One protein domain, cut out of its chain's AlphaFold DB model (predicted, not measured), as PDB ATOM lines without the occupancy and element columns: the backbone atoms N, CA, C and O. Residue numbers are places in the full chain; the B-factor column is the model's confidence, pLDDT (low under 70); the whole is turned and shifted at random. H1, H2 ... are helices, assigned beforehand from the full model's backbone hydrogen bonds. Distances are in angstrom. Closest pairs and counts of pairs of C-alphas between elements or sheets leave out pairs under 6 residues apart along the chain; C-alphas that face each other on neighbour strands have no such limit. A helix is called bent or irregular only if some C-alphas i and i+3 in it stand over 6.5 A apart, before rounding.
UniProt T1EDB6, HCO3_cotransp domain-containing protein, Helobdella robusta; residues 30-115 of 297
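Overview. This is residues 30 to 115 of the 297 residues of the protein "HCO3_cotransp domain-containing protein" of Helobdella robusta (UniProt T1EDB6). A long helix, H2, folds back through a long loop into a second helix, H3, making a loose, splayed helical hairpin whose two arms come together near the start of H3 and spread apart from there like a V. The short helix H1 sits at the end of H2 far from that loop, the unnamed first stretch, residues 30 to 46, lies at the open end of the V, and the last stretch, from residue 105, turns back from the end of H3 toward H2. The printed part has 86 residues, with three named helices in the order H1, H2, H3 and no named strand; its class is all helix. The whole is loose, with a radius of gyration of the C-alphas of 17.0 A, and a rod in outline, spanning 55 by 25 by 20 A.

Arrangement. H2, residues 54 to 75, is the longest helix, and it touches H3, residues 88 to 104. Their closest C-alphas, those of Tyr 65 and Leu 92, are 6.8 A apart, and 6 pairs of C-alphas lie within 8 A. The two helices run opposite ways at a steep tilt of 42 degrees, with their centres 10.8 A apart, and they form a helical hairpin. H1, residues 47 to 52, and H2 meet only through their link, the single residue Ala 53. H1 and H3 are apart. In H1, H2 and H3 every O i to N i+4 pair is within hydrogen-bond range.

Along the chain. H2 has 22 residues, from Ile 54, with its C-alpha at (65.405, 34.091, 96.412), to Val 75, and measures 31.0 A from first to last C-alpha. H3 has 17 residues, from Tyr 88 to Leu 104, and measures 24.6 A; C-alpha 104 is at (57.606, 46.941, 96.111). H1 has 6 residues, from Pro 47 to Gly 52, and begins with C-alpha 47 at (54.482, 30.044, 93.330). No helix is bent or irregular.

Size, cuts and confidence. The two C-alphas farthest apart are those of Thr 43 and Leu 81, at 54.9 A, and the first and last printed C-alphas, of His 30 and Val 115, are 36.6 A apart. Residues 77 to 83 stand free, and so do residues 51 to 59, of which 54 to 59 belong to H2. The link from H1 to H2 is tight, and the link from H2 to H3 is long, with 12 residues. The printed part has no cut. The mean pLDDT of the printed part is 86.6, and residues 41 to 42 are under 70, where the model's confidence is low.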
ATOM      1  N   HIS A  30      51.436  51.855  80.557       75.50
ATOM      2  CA  HIS A  30      50.450  50.921  80.003       75.50
ATOM      3  C   HIS A  30      50.503  49.505  80.598       75.50
ATOM      4  O   HIS A  30      49.582  48.726  80.383       75.50
ATOM      5  N   LYS A  31      51.581  49.134  81.303       70.88
ATOM      6  CA  LYS A  31      51.782  47.765  81.817       70.88
ATOM      7  C   LYS A  31      51.755  47.675  83.338       70.88
ATOM      8  O   LYS A  31      51.671  46.573  83.873       70.88
ATOM      9  N   ARG A  32      51.907  48.800  84.040       73.88
ATOM     10  CA  ARG A  32      52.239  48.784  85.461       73.88
ATOM     11  C   ARG A  32      51.738  50.028  86.207       73.88
ATOM     12  O   ARG A  32      51.944  51.152  85.762       73.88
ATOM     13  N   SER A  33      51.198  49.794  87.406       79.06
ATOM     14  CA  SER A  33      50.923  50.820  88.423       79.06
ATOM     15  C   SER A  33      52.168  51.152  89.270       79.06
ATOM     16  O   SER A  33      53.181  50.449  89.233       79.06
ATOM     17  N   TRP A  34      52.110  52.227  90.058       82.69
ATOM     18  CA  TRP A  34      53.203  52.650  90.945       82.69
ATOM     19  C   TRP A  34      53.615  51.550  91.934       82.69
ATOM     20  O   TRP A  34      54.806  51.265  92.070       82.69
ATOM     21  N   VAL A  35      52.632  50.879  92.541       85.38
ATOM     22  CA  VAL A  35      52.835  49.727  93.431       85.38
ATOM     23  C   VAL A  35      52.695  48.432  92.634       85.38
ATOM     24  O   VAL A  35      51.711  48.241  91.917       85.38
ATOM     25  N   ILE A  36      53.674  47.535  92.759       84.69
ATOM     26  CA  ILE A  36      53.633  46.217  92.122       84.69
ATOM     27  C   ILE A  36      52.858  45.251  93.018       84.69
ATOM     28  O   ILE A  36      53.203  45.058  94.182       84.69
ATOM     29  N   ASN A  37      51.836  44.597  92.459       83.62
ATOM     30  CA  ASN A  37      51.168  43.492  93.138       83.62
ATOM     31  C   ASN A  37      52.100  42.259  93.162       83.62
ATOM     32  O   ASN A  37      52.452  41.770  92.082       83.62
ATOM     33  N   PRO A  38      52.474  41.724  94.343       80.25
ATOM     34  CA  PRO A  38      53.359  40.561  94.446       80.25
ATOM     35  C   PRO A  38      52.779  39.283  93.817       80.25
ATOM     36  O   PRO A  38      53.538  38.390  93.459       80.25
ATOM     37  N   LEU A  39      51.456  39.198  93.637       79.69
ATOM     38  CA  LEU A  39      50.768  38.053  93.023       79.69
ATOM     39  C   LEU A  39      50.653  38.157  91.487       79.69
ATOM     40  O   LEU A  39      50.174  37.228  90.832       79.69
ATOM     41  N   GLY A  40      51.135  39.260  90.905       73.12
ATOM     42  CA  GLY A  40      51.031  39.565  89.479       73.12
ATOM     43  C   GLY A  40      49.814  40.436  89.148       73.12
ATOM     44  O   GLY A  40      48.788  40.387  89.821       73.12
ATOM     45  N   SER A  41      49.943  41.282  88.117       67.38
ATOM     46  CA  SER A  41      48.872  42.196  87.678       67.38
ATOM     47  C   SER A  41      48.141  41.715  86.421       67.38
ATOM     48  O   SER A  41      46.939  41.913  86.317       67.38
ATOM     49  N   SER A  42      48.852  41.120  85.459       67.44
ATOM     50  CA  SER A  42      48.305  40.687  84.159       67.44
ATOM     51  C   SER A  42      48.294  39.166  83.974       67.44
ATOM     52  O   SER A  42      47.509  38.640  83.196       67.44
ATOM     53  N   THR A  43      49.157  38.451  84.693       70.88
ATOM     54  CA  THR A  43      49.260  36.986  84.716       70.88
ATOM     55  C   THR A  43      49.520  36.560  86.151       70.88
ATOM     56  O   THR A  43      50.349  37.184  86.822       70.88
ATOM     57  N   THR A  44      48.845  35.515  86.624       76.12
ATOM     58  CA  THR A  44      49.111  34.939  87.945       76.12
ATOM     59  C   THR A  44      50.532  34.381  87.976       76.12
ATOM     60  O   THR A  44      50.928  33.582  87.126       76.12
ATOM     61  N   LEU A  45      51.340  34.847  88.930       76.00
ATOM     62  CA  LEU A  45      52.706  34.352  89.089       76.00
ATOM     63  C   LEU A  45      52.674  32.950  89.707       76.00
ATOM     64  O   LEU A  45      52.060  32.735  90.751       76.00
ATOM     65  N   SER A  46      53.351  31.991  89.069       83.12
ATOM     66  CA  SER A  46      53.506  30.645  89.629       83.12
ATOM     67  C   SER A  46      54.270  30.714  90.961       83.12
ATOM     68  O   SER A  46      55.330  31.351  91.003       83.12
ATOM     69  N   PRO A  47      53.809  30.034  92.031       83.69
ATOM     70  CA  PRO A  47      54.482  30.044  93.330       83.69
ATOM     71  C   PRO A  47      55.954  29.632  93.278       83.69
ATOM     72  O   PRO A  47      56.776  30.174  94.013       83.69
ATOM     73  N   TRP A  48      56.316  28.739  92.353       87.00
ATOM     74  CA  TRP A  48      57.701  28.318  92.149       87.00
ATOM     75  C   TRP A  48      58.630  29.479  91.767       87.00
ATOM     76  O   TRP A  48      59.768  29.542  92.225       87.00
ATOM     77  N   LEU A  49      58.142  30.437  90.971       85.94
ATOM     78  CA  LEU A  49      58.941  31.582  90.533       85.94
ATOM     79  C   LEU A  49      59.231  32.550  91.691       85.94
ATOM     80  O   LEU A  49      60.299  33.158  91.722       85.94
ATOM     81  N   MET A  50      58.323  32.644  92.670       85.75
ATOM     82  CA  MET A  50      58.532  33.440  93.883       85.75
ATOM     83  C   MET A  50      59.661  32.860  94.744       85.75
ATOM     84  O   MET A  50      60.536  33.600  95.187       85.75
ATOM     85  N   PHE A  51      59.701  31.534  94.915       89.06
ATOM     86  CA  PHE A  51      60.817  30.871  95.601       89.06
ATOM     87  C   PHE A  51      62.115  30.936  94.787       89.06
ATOM     88  O   PHE A  51      63.182  31.181  95.345       89.06
ATOM     89  N   GLY A  52      62.032  30.803  93.461       90.44
ATOM     90  CA  GLY A  52      63.179  30.960  92.564       90.44
ATOM     91  C   GLY A  52      63.828  32.347  92.646       90.44
ATOM     92  O   GLY A  52      65.047  32.455  92.517       90.44
ATOM     93  N   ALA A  53      63.051  33.398  92.933       90.88
ATOM     94  CA  ALA A  53      63.543  34.770  93.085       90.88
ATOM     95  C   ALA A  53      64.450  34.982  94.316       90.88
ATOM     96  O   ALA A  53      65.175  35.979  94.374       90.88
ATOM     97  N   ILE A  54      64.484  34.040  95.267       91.62
ATOM     98  CA  ILE A  54      65.405  34.091  96.412       91.62
ATOM     99  C   ILE A  54      66.862  34.063  95.933       91.62
ATOM    100  O   ILE A  54      67.686  34.822  96.435       91.62
ATOM    101  N   VAL A  55      67.180  33.251  94.919       90.88
ATOM    102  CA  VAL A  55      68.549  33.104  94.396       90.88
ATOM    103  C   VAL A  55      69.120  34.432  93.860       90.88
ATOM    104  O   VAL A  55      70.170  34.858  94.349       90.88
ATOM    105  N   PRO A  56      68.468  35.144  92.915       90.31
ATOM    106  CA  PRO A  56      68.950  36.450  92.467       90.31
ATOM    107  C   PRO A  56      68.857  37.528  93.557       90.31
ATOM    108  O   PRO A  56      69.675  38.446  93.557       90.31
ATOM    109  N   SER A  57      67.923  37.419  94.509       90.62
ATOM    110  CA  SER A  57      67.833  38.352  95.641       90.62
ATOM    111  C   SER A  57      69.061  38.263  96.554       90.62
ATOM    112  O   SER A  57      69.667  39.284  96.872       90.62
ATOM    113  N   VAL A  58      69.507  37.048  96.896       90.31
ATOM    114  CA  VAL A  58      70.742  36.829  97.671       90.31
ATOM    115  C   VAL A  58      71.959  37.391  96.933       90.31
ATOM    116  O   VAL A  58      72.814  38.026  97.550       90.31
ATOM    117  N   LEU A  59      72.025  37.219  95.610       88.44
ATOM    118  CA  LEU A  59      73.101  37.782  94.791       88.44
ATOM    119  C   LEU A  59      73.144  39.319  94.867       88.44
ATOM    120  O   LEU A  59      74.207  39.896  95.098       88.44
ATOM    121  N   ILE A  60      71.993  39.981  94.706       88.75
ATOM    122  CA  ILE A  60      71.877  41.444  94.812       88.75
ATOM    123  C   ILE A  60      72.203  41.906  96.233       88.75
ATOM    124  O   ILE A  60      72.917  42.891  96.403       88.75
ATOM    125  N   PHE A  61      71.739  41.184  97.256       90.69
ATOM    126  CA  PHE A  61      72.046  41.494  98.648       90.69
ATOM    127  C   PHE A  61      73.556  41.495  98.908       90.69
ATOM    128  O   PHE A  61      74.070  42.456  99.474       90.69
ATOM    129  N   ILE A  62      74.281  40.471  98.446       89.31
ATOM    130  CA  ILE A  62      75.742  40.400  98.593       89.31
ATOM    131  C   ILE A  62      76.417  41.574  97.875       89.31
ATOM    132  O   ILE A  62      77.327  42.187  98.431       89.31
ATOM    133  N   LEU A  63      75.962  41.925  96.668       88.50
ATOM    134  CA  LEU A  63      76.494  43.065  95.920       88.50
ATOM    135  C   LEU A  63      76.306  44.386  96.691       88.50
ATOM    136  O   LEU A  63      77.277  45.113  96.903       88.50
ATOM    137  N   LEU A  64      75.082  44.662  97.155       89.56
ATOM    138  CA  LEU A  64      74.749  45.874  97.909       89.56
ATOM    139  C   LEU A  64      75.474  45.932  99.257       89.56
ATOM    140  O   LEU A  64      75.939  47.001  99.658       89.56
ATOM    141  N   TYR A  65      75.599  44.791  99.940       90.25
ATOM    142  CA  TYR A  65      76.354  44.663 101.183       90.25
ATOM    143  C   TYR A  65      77.822  45.031 100.967       90.25
ATOM    144  O   TYR A  65      78.346  45.906 101.655       90.25
ATOM    145  N   MET A  66      78.474  44.412  99.978       89.44
ATOM    146  CA  MET A  66      79.890  44.648  99.701       89.44
ATOM    147  C   MET A  66      80.157  46.101  99.317       89.44
ATOM    148  O   MET A  66      81.084  46.711  99.847       89.44
ATOM    149  N   GLU A  67      79.341  46.679  98.438       89.06
ATOM    150  CA  GLU A  67      79.509  48.068  98.009       89.06
ATOM    151  C   GLU A  67      79.294  49.058  99.163       89.06
ATOM    152  O   GLU A  67      80.070  50.005  99.322       89.06
ATOM    153  N   SER A  68      78.293  48.813 100.014       91.12
ATOM    154  CA  SER A  68      78.003  49.668 101.170       91.12
ATOM    155  C   SER A  68      79.101  49.582 102.226       91.12
ATOM    156  O   SER A  68      79.590  50.616 102.676       91.12
ATOM    157  N   VAL A  69      79.560  48.375 102.567       91.31
ATOM    158  CA  VAL A  69      80.635  48.176 103.551       91.31
ATOM    159  C   VAL A  69      81.954  48.758 103.052       91.31
ATOM    160  O   VAL A  69      82.591  49.515 103.782       91.31
ATOM    161  N   ILE A  70      82.352  48.480 101.804       90.75
ATOM    162  CA  ILE A  70      83.586  49.037 101.226       90.75
ATOM    163  C   ILE A  70      83.515  50.566 101.191       90.75
ATOM    164  O   ILE A  70      84.468  51.233 101.591       90.75
ATOM    165  N   THR A  71      82.387  51.137 100.763       92.25
ATOM    166  CA  THR A  71      82.224  52.593 100.726       92.25
ATOM    167  C   THR A  71      82.304  53.207 102.120       92.25
ATOM    168  O   THR A  71      83.031  54.185 102.301       92.25
ATOM    169  N   SER A  72      81.624  52.626 103.113       91.56
ATOM    170  CA  SER A  72      81.683  53.107 104.496       91.56
ATOM    171  C   SER A  72      83.094  52.976 105.081       91.56
ATOM    172  O   SER A  72      83.544  53.907 105.741       91.56
ATOM    173  N   MET A  73      83.847  51.911 104.778       90.06
ATOM    174  CA  MET A  73      85.256  51.789 105.193       90.06
ATOM    175  C   MET A  73      86.149  52.859 104.549       90.06
ATOM    176  O   MET A  73      86.973  53.465 105.227       90.06
ATOM    177  N   ILE A  74      85.967  53.145 103.255       89.88
ATOM    178  CA  ILE A  74      86.739  54.181 102.545       89.88
ATOM    179  C   ILE A  74      86.434  55.582 103.097       89.88
ATOM    180  O   ILE A  74      87.319  56.439 103.169       89.88
ATOM    181  N   VAL A  75      85.177  55.837 103.464       89.81
ATOM    182  CA  VAL A  75      84.755  57.105 104.070       89.81
ATOM    183  C   VAL A  75      85.241  57.228 105.511       89.81
ATOM    184  O   VAL A  75      85.643  58.320 105.896       89.81
ATOM    185  N   ASN A  76      85.266  56.134 106.270       89.06
ATOM    186  CA  ASN A  76      85.687  56.097 107.673       89.06
ATOM    187  C   ASN A  76      87.188  55.840 107.860       89.06
ATOM    188  O   ASN A  76      87.610  55.366 108.915       89.06
ATOM    189  N   LYS A  77      88.004  56.150 106.851       85.81
ATOM    190  CA  LYS A  77      89.459  56.040 106.960       85.81
ATOM    191  C   LYS A  77      89.985  56.946 108.081       85.81
ATOM    192  O   LYS A  77      89.563  58.102 108.167       85.81
ATOM    193  N   LYS A  78      90.939  56.459 108.886       82.81
ATOM    194  CA  LYS A  78      91.509  57.214 110.018       82.81
ATOM    195  C   LYS A  78      92.117  58.553 109.599       82.81
ATOM    196  O   LYS A  78      91.909  59.542 110.295       82.81
ATOM    197  N   ASP A  79      92.723  58.621 108.411       78.31
ATOM    198  CA  ASP A  79      93.273  59.845 107.804       78.31
ATOM    199  C   ASP A  79      92.263  61.007 107.716       78.31
ATOM    200  O   ASP A  79      92.650  62.149 107.488       78.31
ATOM    201  N   ARG A  80      90.955  60.731 107.818       82.06
ATOM    202  CA  ARG A  80      89.896  61.745 107.712       82.06
ATOM    203  C   ARG A  80      89.496  62.369 109.044       82.06
ATOM    204  O   ARG A  80      88.675  63.281 109.033       82.06
ATOM    205  N   LEU A  81      90.054  61.898 110.162       83.81
ATOM    206  CA  LEU A  81      89.845  62.470 111.498       83.81
ATOM    207  C   LEU A  81      88.351  62.658 111.847       83.81
ATOM    208  O   LEU A  81      87.949  63.667 112.434       83.81
ATOM    209  N   LEU A  82      87.511  61.700 111.436       86.19
ATOM    210  CA  LEU A  82      86.082  61.695 111.753       86.19
ATOM    211  C   LEU A  82      85.890  61.464 113.254       86.19
ATOM    212  O   LEU A  82      86.543  60.608 113.850       86.19
ATOM    213  N   LYS A  83      85.003  62.249 113.867       83.62
ATOM    214  CA  LYS A  83      84.797  62.260 115.323       83.62
ATOM    215  C   LYS A  83      83.602  61.414 115.738       83.62
ATOM    216  O   LYS A  83      83.587  60.879 116.844       83.62
ATOM    217  N   LYS A  84      82.581  61.312 114.885       84.94
ATOM    218  CA  LYS A  84      81.407  60.476 115.157       84.94
ATOM    219  C   LYS A  84      81.715  59.022 114.812       84.94
ATOM    220  O   LYS A  84      82.361  58.728 113.811       84.94
ATOM    221  N   GLY A  85      81.228  58.109 115.653       79.38
ATOM    222  CA  GLY A  85      81.378  56.671 115.440       79.38
ATOM    223  C   GLY A  85      80.714  56.189 114.145       79.38
ATOM    224  O   GLY A  85      79.753  56.783 113.655       79.38
ATOM    225  N   SER A  86      81.223  55.082 113.604       81.56
ATOM    226  CA  SER A  86      80.716  54.454 112.381       81.56
ATOM    227  C   SER A  86      79.470  53.600 112.638       81.56
ATOM    228  O   SER A  86      79.458  52.788 113.564       81.56
ATOM    229  N   GLY A  87      78.456  53.713 111.777       87.56
ATOM    230  CA  GLY A  87      77.176  53.006 111.893       87.56
ATOM    231  C   GLY A  87      76.979  51.848 110.910       87.56
ATOM    232  O   GLY A  87      75.901  51.746 110.341       87.56
ATOM    233  N   TYR A  88      77.967  50.965 110.706       88.81
ATOM    234  CA  TYR A  88      77.922  49.929 109.649       88.81
ATOM    235  C   TYR A  88      76.647  49.066 109.644       88.81
ATOM    236  O   TYR A  88      76.063  48.820 108.590       88.81
ATOM    237  N   HIS A  89      76.191  48.611 110.815       91.88
ATOM    238  CA  HIS A  89      74.985  47.782 110.916       91.88
ATOM    239  C   HIS A  89      73.705  48.563 110.611       91.88
ATOM    240  O   HIS A  89      72.799  48.035 109.966       91.88
ATOM    241  N   LEU A  90      73.642  49.821 111.052       92.06
ATOM    242  CA  LEU A  90      72.506  50.692 110.783       92.06
ATOM    243  C   LEU A  90      72.431  51.023 109.289       92.06
ATOM    244  O   LEU A  90      71.352  50.940 108.708       92.06
ATOM    245  N   ASP A  91      73.571  51.318 108.660       91.00
ATOM    246  CA  ASP A  91      73.663  51.584 107.221       91.00
ATOM    247  C   ASP A  91      73.147  50.390 106.405       91.00
ATOM    248  O   ASP A  91      72.379  50.566 105.455       91.00
ATOM    249  N   LEU A  92      73.513  49.166 106.802       90.62
ATOM    250  CA  LEU A  92      73.042  47.947 106.148       90.62
ATOM    251  C   LEU A  92      71.531  47.750 106.318       90.62
ATOM    252  O   LEU A  92      70.840  47.451 105.343       90.62
ATOM    253  N   PHE A  93      71.012  47.934 107.534       92.62
ATOM    254  CA  PHE A  93      69.582  47.804 107.809       92.62
ATOM    255  C   PHE A  93      68.757  48.816 107.005       92.62
ATOM    256  O   PHE A  93      67.785  48.442 106.348       92.62
ATOM    257  N   VAL A  94      69.175  50.086 106.996       92.31
ATOM    258  CA  VAL A  94      68.492  51.156 106.254       92.31
ATOM    259  C   VAL A  94      68.555  50.900 104.750       92.31
ATOM    260  O   VAL A  94      67.533  51.003 104.076       92.31
ATOM    261  N   THR A  95      69.713  50.500 104.220       91.25
ATOM    262  CA  THR A  95      69.859  50.183 102.789       91.25
ATOM    263  C   THR A  95      68.978  48.998 102.389       91.25
ATOM    264  O   THR A  95      68.313  49.054 101.356       91.25
ATOM    265  N   GLY A  96      68.903  47.954 103.220       91.81
ATOM    266  CA  GLY A  96      68.019  46.807 102.993       91.81
ATOM    267  C   GLY A  96      66.533  47.178 103.028       91.81
ATOM    268  O   GLY A  96      65.762  46.738 102.169       91.81
ATOM    269  N   LEU A  97      66.129  48.041 103.966       93.12
ATOM    270  CA  LEU A  97      64.760  48.552 104.048       93.12
ATOM    271  C   LEU A  97      64.407  49.390 102.812       93.12
ATOM    272  O   LEU A  97      63.373  49.160 102.187       93.12
ATOM    273  N   CYS A  98      65.285  50.313 102.410       92.38
ATOM    274  CA  CYS A  98      65.107  51.113 101.201       92.38
ATOM    275  C   CYS A  98      65.032  50.236  99.946       92.38
ATOM    276  O   CYS A  98      64.132  50.429  99.138       92.38
ATOM    277  N   ALA A  99      65.910  49.239  99.803       92.19
ATOM    278  CA  ALA A  99      65.872  48.302  98.683       92.19
ATOM    279  C   ALA A  99      64.559  47.502  98.640       92.19
ATOM    280  O   ALA A  99      64.003  47.301  97.562       92.19
ATOM    281  N   SER A 100      64.024  47.110  99.800       90.06
ATOM    282  CA  SER A 100      62.732  46.419  99.900       90.06
ATOM    283  C   SER A 100      61.573  47.319  99.458       90.06
ATOM    284  O   SER A 100      60.733  46.900  98.662       90.06
ATOM    285  N   ILE A 101      61.561  48.581  99.904       92.62
ATOM    286  CA  ILE A 101      60.567  49.582  99.482       92.62
ATOM    287  C   ILE A 101      60.682  49.853  97.977       92.62
ATOM    288  O   ILE A 101      59.671  49.848  97.275       92.62
ATOM    289  N   CYS A 102      61.900  50.026  97.455       91.50
ATOM    290  CA  CYS A 102      62.151  50.165  96.023       91.50
ATOM    291  C   CYS A 102      61.662  48.938  95.248       91.50
ATOM    292  O   CYS A 102      61.048  49.113  94.206       91.50
ATOM    293  N   GLY A 103      61.842  47.720  95.762       89.44
ATOM    294  CA  GLY A 103      61.323  46.498  95.146       89.44
ATOM    295  C   GLY A 103      59.793  46.482  95.033       89.44
ATOM    296  O   GLY A 103      59.264  46.202  93.959       89.44
ATOM    297  N   LEU A 104      59.078  46.856  96.101       88.81
ATOM    298  CA  LEU A 104      57.606  46.941  96.111       88.81
ATOM    299  C   LEU A 104      57.075  48.034  95.173       88.81
ATOM    300  O   LEU A 104      56.089  47.846  94.458       88.81
ATOM    301  N   LEU A 105      57.762  49.175  95.153       89.50
ATOM    302  CA  LEU A 105      57.497  50.288  94.247       89.50
ATOM    303  C   LEU A 105      58.172  50.106  92.890       89.50
ATOM    304  O   LEU A 105      58.236  51.071  92.138       89.50
ATOM    305  N   GLY A 106      58.737  48.928  92.592       85.81
ATOM    306  CA  GLY A 106      59.585  48.603  91.438       85.81
ATOM    307  C   GLY A 106      60.473  49.731  90.904       85.81
ATOM    308  O   GLY A 106      60.550  49.933  89.691       85.81
ATOM    309  N   LEU A 107      61.067  50.494  91.810       89.75
ATOM    310  CA  LEU A 107      62.108  51.472  91.554       89.75
ATOM    311  C   LEU A 107      63.457  50.741  91.484       89.75
ATOM    312  O   LEU A 107      63.606  49.671  92.083       89.75
ATOM    313  N   PRO A 108      64.456  51.292  90.774       90.06
ATOM    314  CA  PRO A 108      65.800  50.731  90.799       90.06
ATOM    315  C   PRO A 108      66.347  50.706  92.231       90.06
ATOM    316  O   PRO A 108      66.113  51.624  93.020       90.06
ATOM    317  N   PHE A 109      67.089  49.650  92.562       88.88
ATOM    318  CA  PHE A 109      67.775  49.557  93.846       88.88
ATOM    319  C   PHE A 109      68.864  50.625  93.936       88.88
ATOM    320  O   PHE A 109      69.576  50.890  92.967       88.88
ATOM    321  N   MET A 110      69.005  51.214  95.118       87.19
ATOM    322  CA  MET A 110      70.018  52.226  95.394       87.19
ATOM    323  C   MET A 110      71.178  51.591  96.158       87.19
ATOM    324  O   MET A 110      70.961  50.828  97.098       87.19
ATOM    325  N   CYS A 111      72.404  51.931  95.769       86.69
ATOM    326  CA  CYS A 111      73.628  51.530  96.453       86.69
ATOM    327  C   CYS A 111      74.435  52.757  96.903       86.69
ATOM    328  O   CYS A 111      74.230  53.880  96.426       86.69
ATOM    329  N   SER A 112      75.355  52.544  97.844       89.00
ATOM    330  CA  SER A 112      76.262  53.595  98.304       89.00
ATOM    331  C   SER A 112      77.304  53.905  97.228       89.00
ATOM    332  O   SER A 112      78.130  53.066  96.889       89.00
ATOM    333  N   ALA A 113      77.293  55.124  96.691       90.81
ATOM    334  CA  ALA A 113      78.200  55.512  95.614       90.81
ATOM    335  C   ALA A 113      79.547  56.018  96.161       90.81
ATOM    336  O   ALA A 113      79.653  57.168  96.592       90.81
ATOM    337  N   THR A 114      80.606  55.205  96.072       91.50
ATOM    338  CA  THR A 114      81.924  55.510  96.667       91.50
ATOM    339  C   THR A 114      82.489  56.876  96.266       91.50
ATOM    340  O   THR A 114      82.816  57.683  97.133       91.50
ATOM    341  N   VAL A 115      82.580  57.180  94.966       90.69
ATOM    342  CA  VAL A 115      83.168  58.447  94.481       90.69
ATOM    343  C   VAL A 115      82.363  59.653  94.971       90.69
ATOM    344  O   VAL A 115      82.939  60.656  95.393       90.69
TER     345      VAL A 115